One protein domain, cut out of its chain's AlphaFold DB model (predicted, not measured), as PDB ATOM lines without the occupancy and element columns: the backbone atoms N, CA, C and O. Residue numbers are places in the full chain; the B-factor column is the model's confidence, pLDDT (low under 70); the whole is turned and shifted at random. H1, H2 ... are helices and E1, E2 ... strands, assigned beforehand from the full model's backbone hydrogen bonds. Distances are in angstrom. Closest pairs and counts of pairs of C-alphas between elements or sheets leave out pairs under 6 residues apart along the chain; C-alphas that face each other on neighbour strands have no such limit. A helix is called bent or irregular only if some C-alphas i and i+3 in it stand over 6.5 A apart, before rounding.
ATOM      1  N   THR A   5     -28.176 -13.548 -13.178       85.25
ATOM      2  CA  THR A   5     -27.627 -12.244 -12.804       85.25
ATOM      3  C   THR A   5     -27.799 -11.265 -13.954       85.25
ATOM      4  O   THR A   5     -27.522 -11.600 -15.103       85.25
ATOM      5  N   VAL A   6     -28.218 -10.045 -13.638       84.88
ATOM      6  CA  VAL A   6     -28.290  -8.937 -14.584       84.88
ATOM      7  C   VAL A   6     -27.354  -7.820 -14.158       84.88
ATOM      8  O   VAL A   6     -27.088  -7.608 -12.975       84.88
ATOM      9  N   VAL A   7     -26.881  -7.079 -15.148       83.25
ATOM     10  CA  VAL A   7     -26.308  -5.759 -14.930       83.25
ATOM     11  C   VAL A   7     -27.443  -4.752 -15.070       83.25
ATOM     12  O   VAL A   7     -28.079  -4.683 -16.119       83.25
ATOM     13  N   TYR A   8     -27.703  -3.990 -14.016       83.00
ATOM     14  CA  TYR A   8     -28.704  -2.938 -13.982       83.00
ATOM     15  C   TYR A   8     -28.019  -1.572 -13.972       83.00
ATOM     16  O   TYR A   8     -27.196  -1.290 -13.103       83.00
ATOM     17  N   GLU A   9     -28.369  -0.715 -14.925       78.75
ATOM     18  CA  GLU A   9     -27.893   0.665 -14.977       78.75
ATOM     19  C   GLU A   9     -28.993   1.598 -14.471       78.75
ATOM     20  O   GLU A   9     -30.075   1.691 -15.056       78.75
ATOM     21  N   SER A  10     -28.732   2.295 -13.361       68.19
ATOM     22  CA  SER A  10     -29.679   3.288 -12.857       68.19
ATOM     23  C   SER A  10     -29.453   4.633 -13.537       68.19
ATOM     24  O   SER A  10     -28.415   5.265 -13.356       68.19
ATOM     25  N   THR A  11     -30.478   5.131 -14.227       57.81
ATOM     26  CA  THR A  11     -30.472   6.456 -14.873       57.81
ATOM     27  C   THR A  11     -30.604   7.626 -13.886       57.81
ATOM     28  O   THR A  11     -30.603   8.783 -14.297       57.81
ATOM     29  N   LYS A  12     -30.766   7.361 -12.577       55.84
ATOM     30  CA  LYS A  12     -31.072   8.377 -11.548       55.84
ATOM     31  C   LYS A  12     -30.227   8.248 -10.281       55.84
ATOM     32  O   LYS A  12     -30.756   8.282  -9.164       55.84
ATOM     33  N   ASN A  13     -28.915   8.130 -10.435       54.00
ATOM     34  CA  ASN A  13     -27.996   8.459  -9.349       54.00
ATOM     35  C   ASN A  13     -27.701   9.972  -9.381       54.00
ATOM     36  O   ASN A  13     -27.394  10.512 -10.440       54.00
ATOM     37  N   ARG A  14     -27.765  10.653  -8.225       52.12
ATOM     38  CA  ARG A  14     -27.339  12.062  -8.086       52.12
ATOM     39  C   ARG A  14     -25.848  12.269  -8.423       52.12
ATOM     40  O   ARG A  14     -25.475  13.396  -8.708       52.12
ATOM     41  N   ASN A  15     -25.051  11.194  -8.452       48.94
ATOM     42  CA  ASN A  15     -23.603  11.195  -8.701       48.94
ATOM     43  C   ASN A  15     -23.173  10.481 -10.012       48.94
ATOM     44  O   ASN A  15     -21.997  10.173 -10.165       48.94
ATOM     45  N   GLY A  16     -24.082  10.213 -10.960       49.72
ATOM     46  CA  GLY A  16     -23.758   9.562 -12.248       49.72
ATOM     47  C   GLY A  16     -24.082   8.062 -12.305       49.72
ATOM     48  O   GLY A  16     -24.137   7.399 -11.270       49.72
ATOM     49  N   ASN A  17     -24.373   7.552 -13.511       56.50
ATOM     50  CA  ASN A  17     -24.841   6.184 -13.802       56.50
ATOM     51  C   ASN A  17     -24.164   5.114 -12.923       56.50
ATOM     52  O   ASN A  17     -23.021   4.730 -13.160       56.50
ATOM     53  N   GLY A  18     -24.888   4.619 -11.916       71.00
ATOM     54  CA  GLY A  18     -24.442   3.499 -11.091       71.00
ATOM     55  C   GLY A  18     -24.759   2.185 -11.796       71.00
ATOM     56  O   GLY A  18     -25.922   1.936 -12.130       71.00
ATOM     57  N   ARG A  19     -23.735   1.362 -12.028       85.50
ATOM     58  CA  ARG A  19     -23.864   0.008 -12.575       85.50
ATOM     59  C   ARG A  19     -23.941  -0.982 -11.416       85.50
ATOM     60  O   ARG A  19     -22.998  -1.090 -10.643       85.50
ATOM     61  N   LEU A  20     -25.058  -1.692 -11.310       90.19
ATOM     62  CA  LEU A  20     -25.314  -2.704 -10.287       90.19
ATOM     63  C   LEU A  20     -25.272  -4.100 -10.906       90.19
ATOM     64  O   LEU A  20     -25.869  -4.332 -11.956       90.19
ATOM     65  N   ARG A  21     -24.621  -5.052 -10.244       94.00
ATOM     66  CA  ARG A  21     -24.744  -6.483 -10.542       94.00
ATOM     67  C   ARG A  21     -25.771  -7.084  -9.585       94.00
ATOM     68  O   ARG A  21     -25.509  -7.133  -8.391       94.00
ATOM     69  N   LEU A  22     -26.915  -7.524 -10.100       94.94
ATOM     70  CA  LEU A  22     -28.039  -8.011  -9.293       94.94
ATOM     71  C   LEU A  22     -28.425  -9.438  -9.677       94.94
ATOM     72  O   LEU A  22     -28.533  -9.754 -10.862       94.94
ATOM     73  N   THR A  23     -28.712 -10.288  -8.700       96.06
ATOM     74  CA  THR A  23     -29.191 -11.655  -8.908       96.06
ATOM     75  C   THR A  23     -30.720 -11.697  -8.837       96.06
ATOM     76  O   THR A  23     -31.328 -11.682  -7.767       96.06
ATOM     77  N   LEU A  24     -31.370 -11.788 -10.003       94.56
ATOM     78  CA  LEU A  24     -32.836 -11.821 -10.120       94.56
ATOM     79  C   LEU A  24     -33.431 -13.192  -9.815       94.56
ATOM     80  O   LEU A  24     -34.542 -13.290  -9.296       94.56
ATOM     81  N   VAL A  25     -32.704 -14.251 -10.165       94.88
ATOM     82  CA  VAL A  25     -33.063 -15.632  -9.851       94.88
ATOM     83  C   VAL A  25     -31.879 -16.255  -9.157       94.88
ATOM     84  O   VAL A  25     -30.766 -16.158  -9.662       94.88
ATOM     85  N   GLY A  26     -32.114 -16.918  -8.033       93.69
ATOM     86  CA  GLY A  26     -31.030 -17.687  -7.443       93.69
ATOM     87  C   GLY A  26     -31.454 -18.667  -6.377       93.69
ATOM     88  O   GLY A  26     -32.644 -18.959  -6.217       93.69
ATOM     89  N   ALA A  27     -30.460 -19.193  -5.672       91.69
ATOM     90  CA  ALA A  27     -30.638 -20.278  -4.719       91.69
ATOM     91  C   ALA A  27     -31.797 -20.031  -3.730       91.69
ATOM     92  O   ALA A  27     -31.951 -18.964  -3.125       91.69
ATOM     93  N   GLY A  28     -32.640 -21.052  -3.563       92.62
ATOM     94  CA  GLY A  28     -33.794 -21.032  -2.660       92.62
ATOM     95  C   GLY A  28     -35.068 -20.395  -3.224       92.62
ATOM     96  O   GLY A  28     -36.095 -20.458  -2.555       92.62
ATOM     97  N   ASP A  29     -35.060 -19.835  -4.440       95.94
ATOM     98  CA  ASP A  29     -36.277 -19.302  -5.074       95.94
ATOM     99  C   ASP A  29     -37.343 -20.378  -5.292       95.94
ATOM    100  O   ASP A  29     -38.514 -20.158  -4.994       95.94
ATOM    101  N   ALA A  30     -36.940 -21.558  -5.773       95.50
ATOM    102  CA  ALA A  30     -37.867 -22.667  -5.983       95.50
ATOM    103  C   ALA A  30     -38.525 -23.113  -4.670       95.50
ATOM    104  O   ALA A  30     -39.728 -23.349  -4.635       95.50
ATOM    105  N   GLU A  31     -37.765 -23.168  -3.576       96.38
ATOM    106  CA  GLU A  31     -38.303 -23.529  -2.263       96.38
ATOM    107  C   GLU A  31     -39.196 -22.428  -1.683       96.38
ATOM    108  O   GLU A  31     -40.265 -22.719  -1.146       96.38
ATOM    109  N   ALA A  32     -38.825 -21.156  -1.854       96.75
ATOM    110  CA  ALA A  32     -39.663 -20.030  -1.451       96.75
ATOM    111  C   ALA A  32     -41.003 -20.019  -2.202       96.75
ATOM    112  O   ALA A  32     -42.048 -19.803  -1.581       96.75
ATOM    113  N   LEU A  33     -40.973 -20.304  -3.510       97.50
ATOM    114  CA  LEU A  33     -42.161 -20.435  -4.347       97.50
ATOM    115  C   LEU A  33     -43.033 -21.616  -3.906       97.50
ATOM    116  O   LEU A  33     -44.235 -21.436  -3.732       97.50
ATOM    117  N   LYS A  34     -42.446 -22.798  -3.676       97.69
ATOM    118  CA  LYS A  34     -43.185 -23.982  -3.209       97.69
ATOM    119  C   LYS A  34     -43.864 -23.750  -1.859       97.69
ATOM    120  O   LYS A  34     -45.016 -24.128  -1.687       97.69
ATOM    121  N   ARG A  35     -43.163 -23.136  -0.900       96.44
ATOM    122  CA  ARG A  35     -43.648 -22.996   0.485       96.44
ATOM    123  C   ARG A  35     -44.647 -21.861   0.686       96.44
ATOM    124  O   ARG A  35     -45.489 -21.955   1.568       96.44
ATOM    125  N   GLY A  36     -44.538 -20.773  -0.078       95.44
ATOM    126  CA  GLY A  36     -45.331 -19.561   0.171       95.44
ATOM    127  C   GLY A  36     -45.769 -18.814  -1.086       95.44
ATOM    128  O   GLY A  36     -46.085 -17.621  -1.018       95.44
ATOM    129  N   GLY A  37     -45.750 -19.490  -2.235       97.69
ATOM    130  CA  GLY A  37     -46.209 -18.959  -3.510       97.69
ATOM    131  C   GLY A  37     -45.413 -17.750  -4.006       97.69
ATOM    132  O   GLY A  37     -44.302 -17.445  -3.563       97.69
ATOM    133  N   VAL A  38     -46.020 -17.023  -4.945       97.19
ATOM    134  CA  VAL A  38     -45.399 -15.874  -5.625       97.19
ATOM    135  C   VAL A  38     -45.040 -14.747  -4.649       97.19
ATOM    136  O   VAL A  38     -44.035 -14.067  -4.837       97.19
ATOM    137  N   GLY A  39     -45.823 -14.556  -3.581       97.69
ATOM    138  CA  GLY A  39     -45.533 -13.543  -2.562       97.69
ATOM    139  C   GLY A  39     -44.242 -13.828  -1.792       97.69
ATOM    140  O   GLY A  39     -43.416 -12.932  -1.628       97.69
ATOM    141  N   SER A  40     -44.041 -15.079  -1.366       97.94
ATOM    142  CA  SER A  40     -42.809 -15.509  -0.690       97.94
ATOM    143  C   SER A  40     -41.589 -15.383  -1.604       97.94
ATOM    144  O   SER A  40     -40.583 -14.784  -1.219       97.94
ATOM    145  N   LEU A  41     -41.712 -15.847  -2.854       98.06
ATOM    146  CA  LEU A  41     -40.672 -15.683  -3.873       98.06
ATOM    147  C   LEU A  41     -40.291 -14.208  -4.067       98.06
ATOM    148  O   LEU A  41     -39.111 -13.858  -4.062       98.06
ATOM    149  N   ARG A  42     -41.286 -13.326  -4.211       98.19
ATOM    150  CA  ARG A  42     -41.045 -11.900  -4.442       98.19
ATOM    151  C   ARG A  42     -40.364 -11.224  -3.257       98.19
ATOM    152  O   ARG A  42     -39.420 -10.479  -3.490       98.19
ATOM    153  N   ARG A  43     -40.779 -11.500  -2.015       98.06
ATOM    154  CA  ARG A  43     -40.110 -10.968  -0.810       98.06
ATOM    155  C   ARG A  43     -38.655 -11.412  -0.723       98.06
ATOM    156  O   ARG A  43     -37.785 -10.584  -0.472       98.06
ATOM    157  N   ARG A  44     -38.379 -12.687  -1.019       97.50
ATOM    158  CA  ARG A  44     -37.010 -13.219  -1.063       97.50
ATOM    159  C   ARG A  44     -36.143 -12.490  -2.094       97.50
ATOM    160  O   ARG A  44     -35.014 -12.121  -1.786       97.50
ATOM    161  N   ARG A  45     -36.654 -12.287  -3.312       97.81
ATOM    162  CA  ARG A  45     -35.932 -11.560  -4.371       97.81
ATOM    163  C   ARG A  45     -35.764 -10.081  -4.044       97.81
ATOM    164  O   ARG A  45     -34.687  -9.543  -4.250       97.81
ATOM    165  N   LEU A  46     -36.803  -9.446  -3.502       97.75
ATOM    166  CA  LEU A  46     -36.771  -8.052  -3.067       97.75
ATOM    167  C   LEU A  46     -35.652  -7.823  -2.058       97.75
ATOM    168  O   LEU A  46     -34.842  -6.928  -2.269       97.75
ATOM    169  N   MET A  47     -35.600  -8.636  -1.000       97.56
ATOM    170  CA  MET A  47     -34.590  -8.493   0.047       97.56
ATOM    171  C   MET A  47     -33.179  -8.681  -0.517       97.56
ATOM    172  O   MET A  47     -32.307  -7.857  -0.274       97.56
ATOM    173  N   ARG A  48     -32.976  -9.704  -1.357       97.44
ATOM    174  CA  ARG A  48     -31.684  -9.949  -2.012       97.44
ATOM    175  C   ARG A  48     -31.228  -8.777  -2.873       97.44
ATOM    176  O   ARG A  48     -30.121  -8.296  -2.692       97.44
ATOM    177  N   ILE A  49     -32.090  -8.299  -3.769       96.62
ATOM    178  CA  ILE A  49     -31.769  -7.177  -4.658       96.62
ATOM    179  C   ILE A  49     -31.479  -5.910  -3.842       96.62
ATOM    180  O   ILE A  49     -30.589  -5.144  -4.201       96.62
ATOM    181  N   ALA A  50     -32.224  -5.677  -2.756       95.69
ATOM    182  CA  ALA A  50     -31.993  -4.539  -1.872       95.69
ATOM    183  C   ALA A  50     -30.612  -4.610  -1.205       95.69
ATOM    184  O   ALA A  50     -29.880  -3.624  -1.256       95.69
ATOM    185  N   LEU A  51     -30.256  -5.768  -0.640       95.75
ATOM    186  CA  LEU A  51     -28.952  -6.010  -0.017       95.75
ATOM    187  C   LEU A  51     -27.811  -5.876  -1.029       95.75
ATOM    188  O   LEU A  51     -26.925  -5.062  -0.830       95.75
ATOM    189  N   GLU A  52     -27.884  -6.562  -2.172       95.38
ATOM    190  CA  GLU A  52     -26.842  -6.490  -3.206       95.38
ATOM    191  C   GLU A  52     -26.619  -5.059  -3.710       95.38
ATOM    192  O   GLU A  52     -25.485  -4.657  -3.975       95.38
ATOM    193  N   ALA A  53     -27.692  -4.277  -3.859       92.94
ATOM    194  CA  ALA A  53     -27.602  -2.879  -4.259       92.94
ATOM    195  C   ALA A  53     -26.976  -2.002  -3.161       92.94
ATOM    196  O   ALA A  53     -26.192  -1.099  -3.463       92.94
ATOM    197  N   TYR A  54     -27.319  -2.262  -1.899       92.75
ATOM    198  CA  TYR A  54     -26.744  -1.585  -0.740       92.75
ATOM    199  C   TYR A  54     -25.249  -1.891  -0.588       92.75
ATOM    200  O   TYR A  54     -24.457  -0.955  -0.510       92.75
ATOM    201  N   ASP A  55     -24.857  -3.164  -0.672       93.12
ATOM    202  CA  ASP A  55     -23.468  -3.630  -0.562       93.12
ATOM    203  C   ASP A  55     -22.569  -3.054  -1.669       93.12
ATOM    204  O   ASP A  55     -21.374  -2.842  -1.478       93.12
ATOM    205  N   GLN A  56     -23.147  -2.740  -2.834       92.62
ATOM    206  CA  GLN A  56     -22.465  -2.063  -3.946       92.62
ATOM    207  C   GLN A  56     -22.448  -0.529  -3.818       92.62
ATOM    208  O   GLN A  56     -22.043   0.167  -4.751       92.62
ATOM    209  N   GLY A  57     -22.924   0.030  -2.703       88.88
ATOM    210  CA  GLY A  57     -22.966   1.473  -2.462       88.88
ATOM    211  C   GLY A  57     -23.987   2.224  -3.322       88.88
ATOM    212  O   GLY A  57     -23.964   3.456  -3.378       88.88
ATOM    213  N   CYS A  58     -24.911   1.521  -3.988       88.50
ATOM    214  CA  CYS A  58     -25.960   2.129  -4.804       88.50
ATOM    215  C   CYS A  58     -27.350   1.593  -4.415       88.50
ATOM    216  O   CYS A  58     -27.967   0.850  -5.183       88.50
ATOM    217  N   PRO A  59     -27.896   1.991  -3.246       89.56
ATOM    218  CA  PRO A  59     -29.196   1.520  -2.785       89.56
ATOM    219  C   PRO A  59     -30.299   1.729  -3.827       89.56
ATOM    220  O   PRO A  59     -30.458   2.808  -4.420       89.56
ATOM    221  N   ILE A  60     -31.107   0.693  -4.033       90.81
ATOM    222  CA  ILE A  60     -32.167   0.678  -5.043       90.81
ATOM    223  C   ILE A  60     -33.475   1.278  -4.509       90.81
ATOM    224  O   ILE A  60     -33.787   1.179  -3.323       90.81
ATOM    225  N   GLY A  61     -34.246   1.950  -5.368       91.69
ATOM    226  CA  GLY A  61     -35.545   2.518  -5.001       91.69
ATOM    227  C   GLY A  61     -36.731   1.623  -5.373       91.69
ATOM    228  O   GLY A  61     -36.624   0.715  -6.193       91.69
ATOM    229  N   TYR A  62     -37.918   1.941  -4.843       93.69
ATOM    230  CA  TYR A  62     -39.156   1.214  -5.170       93.69
ATOM    231  C   TYR A  62     -39.516   1.210  -6.662       93.69
ATOM    232  O   TYR A  62     -40.095   0.239  -7.140       93.69
ATOM    233  N   LYS A  63     -39.217   2.293  -7.394       90.81
ATOM    234  CA  LYS A  63     -39.501   2.370  -8.836       90.81
ATOM    235  C   LYS A  63     -38.666   1.349  -9.608       90.81
ATOM    236  O   LYS A  63     -39.220   0.567 -10.369       90.81
ATOM    237  N   ASP A  64     -37.372   1.301  -9.327       91.19
ATOM    238  CA  ASP A  64     -36.441   0.364  -9.954       91.19
ATOM    239  C   ASP A  64     -36.841  -1.092  -9.634       91.19
ATOM    240  O   ASP A  64     -36.999  -1.916 -10.534       91.19
ATOM    241  N   LEU A  65     -37.143  -1.386  -8.360       93.81
ATOM    242  CA  LEU A  65     -37.645  -2.699  -7.938       93.81
ATOM    243  C   LEU A  65     -38.961  -3.094  -8.619       93.81
ATOM    244  O   LEU A  65     -39.158  -4.269  -8.918       93.81
ATOM    245  N   SER A  66     -39.866  -2.139  -8.863       95.12
ATOM    246  CA  SER A  66     -41.145  -2.427  -9.524       95.12
ATOM    247  C   SER A  66     -40.955  -2.941 -10.948       95.12
ATOM    248  O   SER A  66     -41.654  -3.868 -11.359       95.12
ATOM    249  N   SER A  67     -39.957  -2.407 -11.657       92.19
ATOM    250  CA  SER A  67     -39.565  -2.876 -12.984       92.19
ATOM    251  C   SER A  67     -38.886  -4.245 -12.922       92.19
ATOM    252  O   SER A  67     -39.265  -5.135 -13.678       92.19
ATOM    253  N   LEU A  68     -37.941  -4.447 -11.995       94.12
ATOM    254  CA  LEU A  68     -37.185  -5.704 -11.873       94.12
ATOM    255  C   LEU A  68     -38.044  -6.900 -11.438       94.12
ATOM    256  O   LEU A  68     -37.799  -8.025 -11.864       94.12
ATOM    257  N   LEU A  69     -39.037  -6.672 -10.576       95.81
ATOM    258  CA  LEU A  69     -39.888  -7.724 -10.005       95.81
ATOM    259  C   LEU A  69     -41.278  -7.799 -10.650       95.81
ATOM    260  O   LEU A  69     -42.141  -8.520 -10.142       95.81
ATOM    261  N   SER A  70     -41.519  -7.023 -11.712       95.94
ATOM    262  CA  SER A  70     -42.804  -6.938 -12.424       95.94
ATOM    263  C   SER A  70     -43.998  -6.796 -11.469       95.94
ATOM    264  O   SER A  70     -44.994  -7.508 -11.567       95.94
ATOM    265  N   SER A  71     -43.864  -5.921 -10.471       97.19
ATOM    266  CA  SER A  71     -44.804  -5.805  -9.354       97.19
ATOM    267  C   SER A  71     -45.067  -4.350  -9.007       97.19
ATOM    268  O   SER A  71     -44.160  -3.524  -9.022       97.19
ATOM    269  N   SER A  72     -46.309  -4.019  -8.650       97.69
ATOM    270  CA  SER A  72     -46.669  -2.638  -8.326       97.69
ATOM    271  C   SER A  72     -45.948  -2.131  -7.072       97.69
ATOM    272  O   SER A  72     -45.755  -2.867  -6.103       97.69
ATOM    273  N   VAL A  73     -45.627  -0.832  -7.041       96.81
ATOM    274  CA  VAL A  73     -45.003  -0.180  -5.873       96.81
ATOM    275  C   VAL A  73     -45.824  -0.385  -4.592       96.81
ATOM    276  O   VAL A  73     -45.249  -0.577  -3.524       96.81
ATOM    277  N   SER A  74     -47.159  -0.382  -4.676       97.81
ATOM    278  CA  SER A  74     -48.031  -0.641  -3.522       97.81
ATOM    279  C   SER A  74     -47.870  -2.062  -2.979       97.81
ATOM    280  O   SER A  74     -47.846  -2.249  -1.766       97.81
ATOM    281  N   THR A  75     -47.691  -3.054  -3.852       98.25
ATOM    282  CA  THR A  75     -47.395  -4.434  -3.450       98.25
ATOM    283  C   THR A  75     -46.022  -4.537  -2.799       98.25
ATOM    284  O   THR A  75     -45.916  -5.107  -1.718       98.25
ATOM    285  N   LEU A  76     -45.003  -3.898  -3.383       97.88
ATOM    286  CA  LEU A  76     -43.652  -3.892  -2.818       97.88
ATOM    287  C   LEU A  76     -43.598  -3.229  -1.436       97.88
ATOM    288  O   LEU A  76     -42.936  -3.743  -0.547       97.88
ATOM    289  N   LYS A  77     -44.329  -2.130  -1.211       97.06
ATOM    290  CA  LYS A  77     -44.427  -1.510   0.121       97.06
ATOM    291  C   LYS A  77     -45.027  -2.459   1.164       97.06
ATOM    292  O   LYS A  77     -44.530  -2.506   2.285       97.06
ATOM    293  N   ARG A  78     -46.067  -3.225   0.805       97.88
ATOM    294  CA  ARG A  78     -46.644  -4.244   1.704       97.88
ATOM    295  C   ARG A  78     -45.656  -5.372   1.973       97.88
ATOM    296  O   ARG A  78     -45.546  -5.809   3.109       97.88
ATOM    297  N   ASP A  79     -44.942  -5.821   0.947       98.12
ATOM    298  CA  ASP A  79     -43.911  -6.848   1.088       98.12
ATOM    299  C   ASP A  79     -42.781  -6.391   2.016       98.12
ATOM    300  O   ASP A  79     -42.395  -7.149   2.900       98.12
ATOM    301  N   VAL A  80     -42.318  -5.144   1.886       97.06
ATOM    302  CA  VAL A  80     -41.337  -4.569   2.816       97.06
ATOM    303  C   VAL A  80     -41.893  -4.503   4.237       97.06
ATOM    304  O   VAL A  80     -41.216  -4.935   5.157       97.06
ATOM    305  N   ALA A  81     -43.134  -4.049   4.429       96.12
ATOM    306  CA  ALA A  81     -43.749  -4.027   5.757       96.12
ATOM    307  C   ALA A  81     -43.860  -5.431   6.385       96.12
ATOM    308  O   ALA A  81     -43.722  -5.577   7.595       96.12
ATOM    309  N   MET A  82     -44.095  -6.477   5.581       96.81
ATOM    310  CA  MET A  82     -44.087  -7.862   6.071       96.81
ATOM    311  C   MET A  82     -42.688  -8.325   6.483       96.81
ATOM    312  O   MET A  82     -42.577  -9.005   7.496       96.81
ATOM    313  N   ILE A  83     -41.655  -7.967   5.715       96.50
ATOM    314  CA  ILE A  83     -40.254  -8.274   6.041       96.50
ATOM    315  C   ILE A  83     -39.854  -7.553   7.338       96.50
ATOM    316  O   ILE A  83     -39.359  -8.178   8.267       96.50
ATOM    317  N   GLU A  84     -40.190  -6.271   7.465       94.19
ATOM    318  CA  GLU A  84     -39.893  -5.466   8.658       94.19
ATOM    319  C   GLU A  84     -40.638  -5.948   9.902       94.19
ATOM    320  O   GLU A  84     -40.087  -5.957  11.000       94.19
ATOM    321  N   LYS A  85     -41.864  -6.454   9.742       95.81
ATOM    322  CA  LYS A  85     -42.597  -7.107  10.835       95.81
ATOM    323  C   LYS A  85     -41.903  -8.383  11.339       95.81
ATOM    324  O   LYS A  85     -42.174  -8.810  12.456       95.81
ATOM    325  N   GLN A  86     -41.037  -8.994  10.531       94.50
ATOM    326  CA  GLN A  86     -40.231 -10.157  10.915       94.50
ATOM    327  C   GLN A  86     -38.905  -9.767  11.591       94.50
ATOM    328  O   GLN A  86     -38.141 -10.655  11.949       94.50
ATOM    329  N   GLY A  87     -38.652  -8.470  11.806       93.88
ATOM    330  CA  GLY A  87     -37.438  -7.962  12.454       93.88
ATOM    331  C   GLY A  87     -36.285  -7.660  11.493       93.88
ATOM    332  O   GLY A  87     -35.212  -7.281  11.944       93.88
TER     333      GLY A  87
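Overview. This is residues 5 to 87 of the 101 residues of an uncharacterized protein of marine sediment metagenome (UniProt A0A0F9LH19). A strand hairpin, E1 and E2, runs along one side of the long helix H1, whose later part, residues 41 to 55, lies beside E2, while its first turns fold back at a kink near residue 36. On the other side of H1, H3 crosses it, and the short H2 sits between the hairpin and H3. The printed part has 83 residues, in the order E1, E2, H1, H2, H3, with an antiparallel sheet E1 - E2; the class is mixed, helices and strands. It is compact, with a radius of gyration of the C-alphas of 12.8 A, and spans 40 by 24 by 23 A.

Along the chain. Find C-alpha 5 at (-27.627, -12.244, -12.804); from there E1 runs to residue 10, 15.7 A. E2, residues 18 to 25, covers 21.0 A. H1, residues 29 to 55, measures 20.7 A and is irregular: C-alphas 35 and 38 are 9.5 A apart. H2 holds residues 62 to 68. H3, residues 73 to 85, runs 18.2 A and ends at C-alpha 85, (-42.597, -7.107, 10.835).

Arrangement. In the hairpin, look at N 6 and O 22, 2.8 A apart, and N 20 and O 8, also 2.8 A. The closest C-alphas of E2 and H1 are those of Leu 22 and Ile 49, 6.0 A. H1, with residues 39 to 43 alone, touches H3 about perpendicular at 89 degrees, closest at the C-alphas of Arg 43 and Asp 79, 5.9 A. H3, with residues 73 to 77 alone, touches H2, closest at the C-alphas of Ser 66 and Val 73, 5.8 A. E1 and H3 are apart. In H2 and H3 every O i to N i+4 pair is within hydrogen-bond range; in H1, 21 of 23.

Size, cuts and confidence. The C-alphas farthest apart, Asn 15 and Arg 35, are 40.7 A apart. The printed part has no cut and no long link. Residues 10 to 17 have pLDDT under 70.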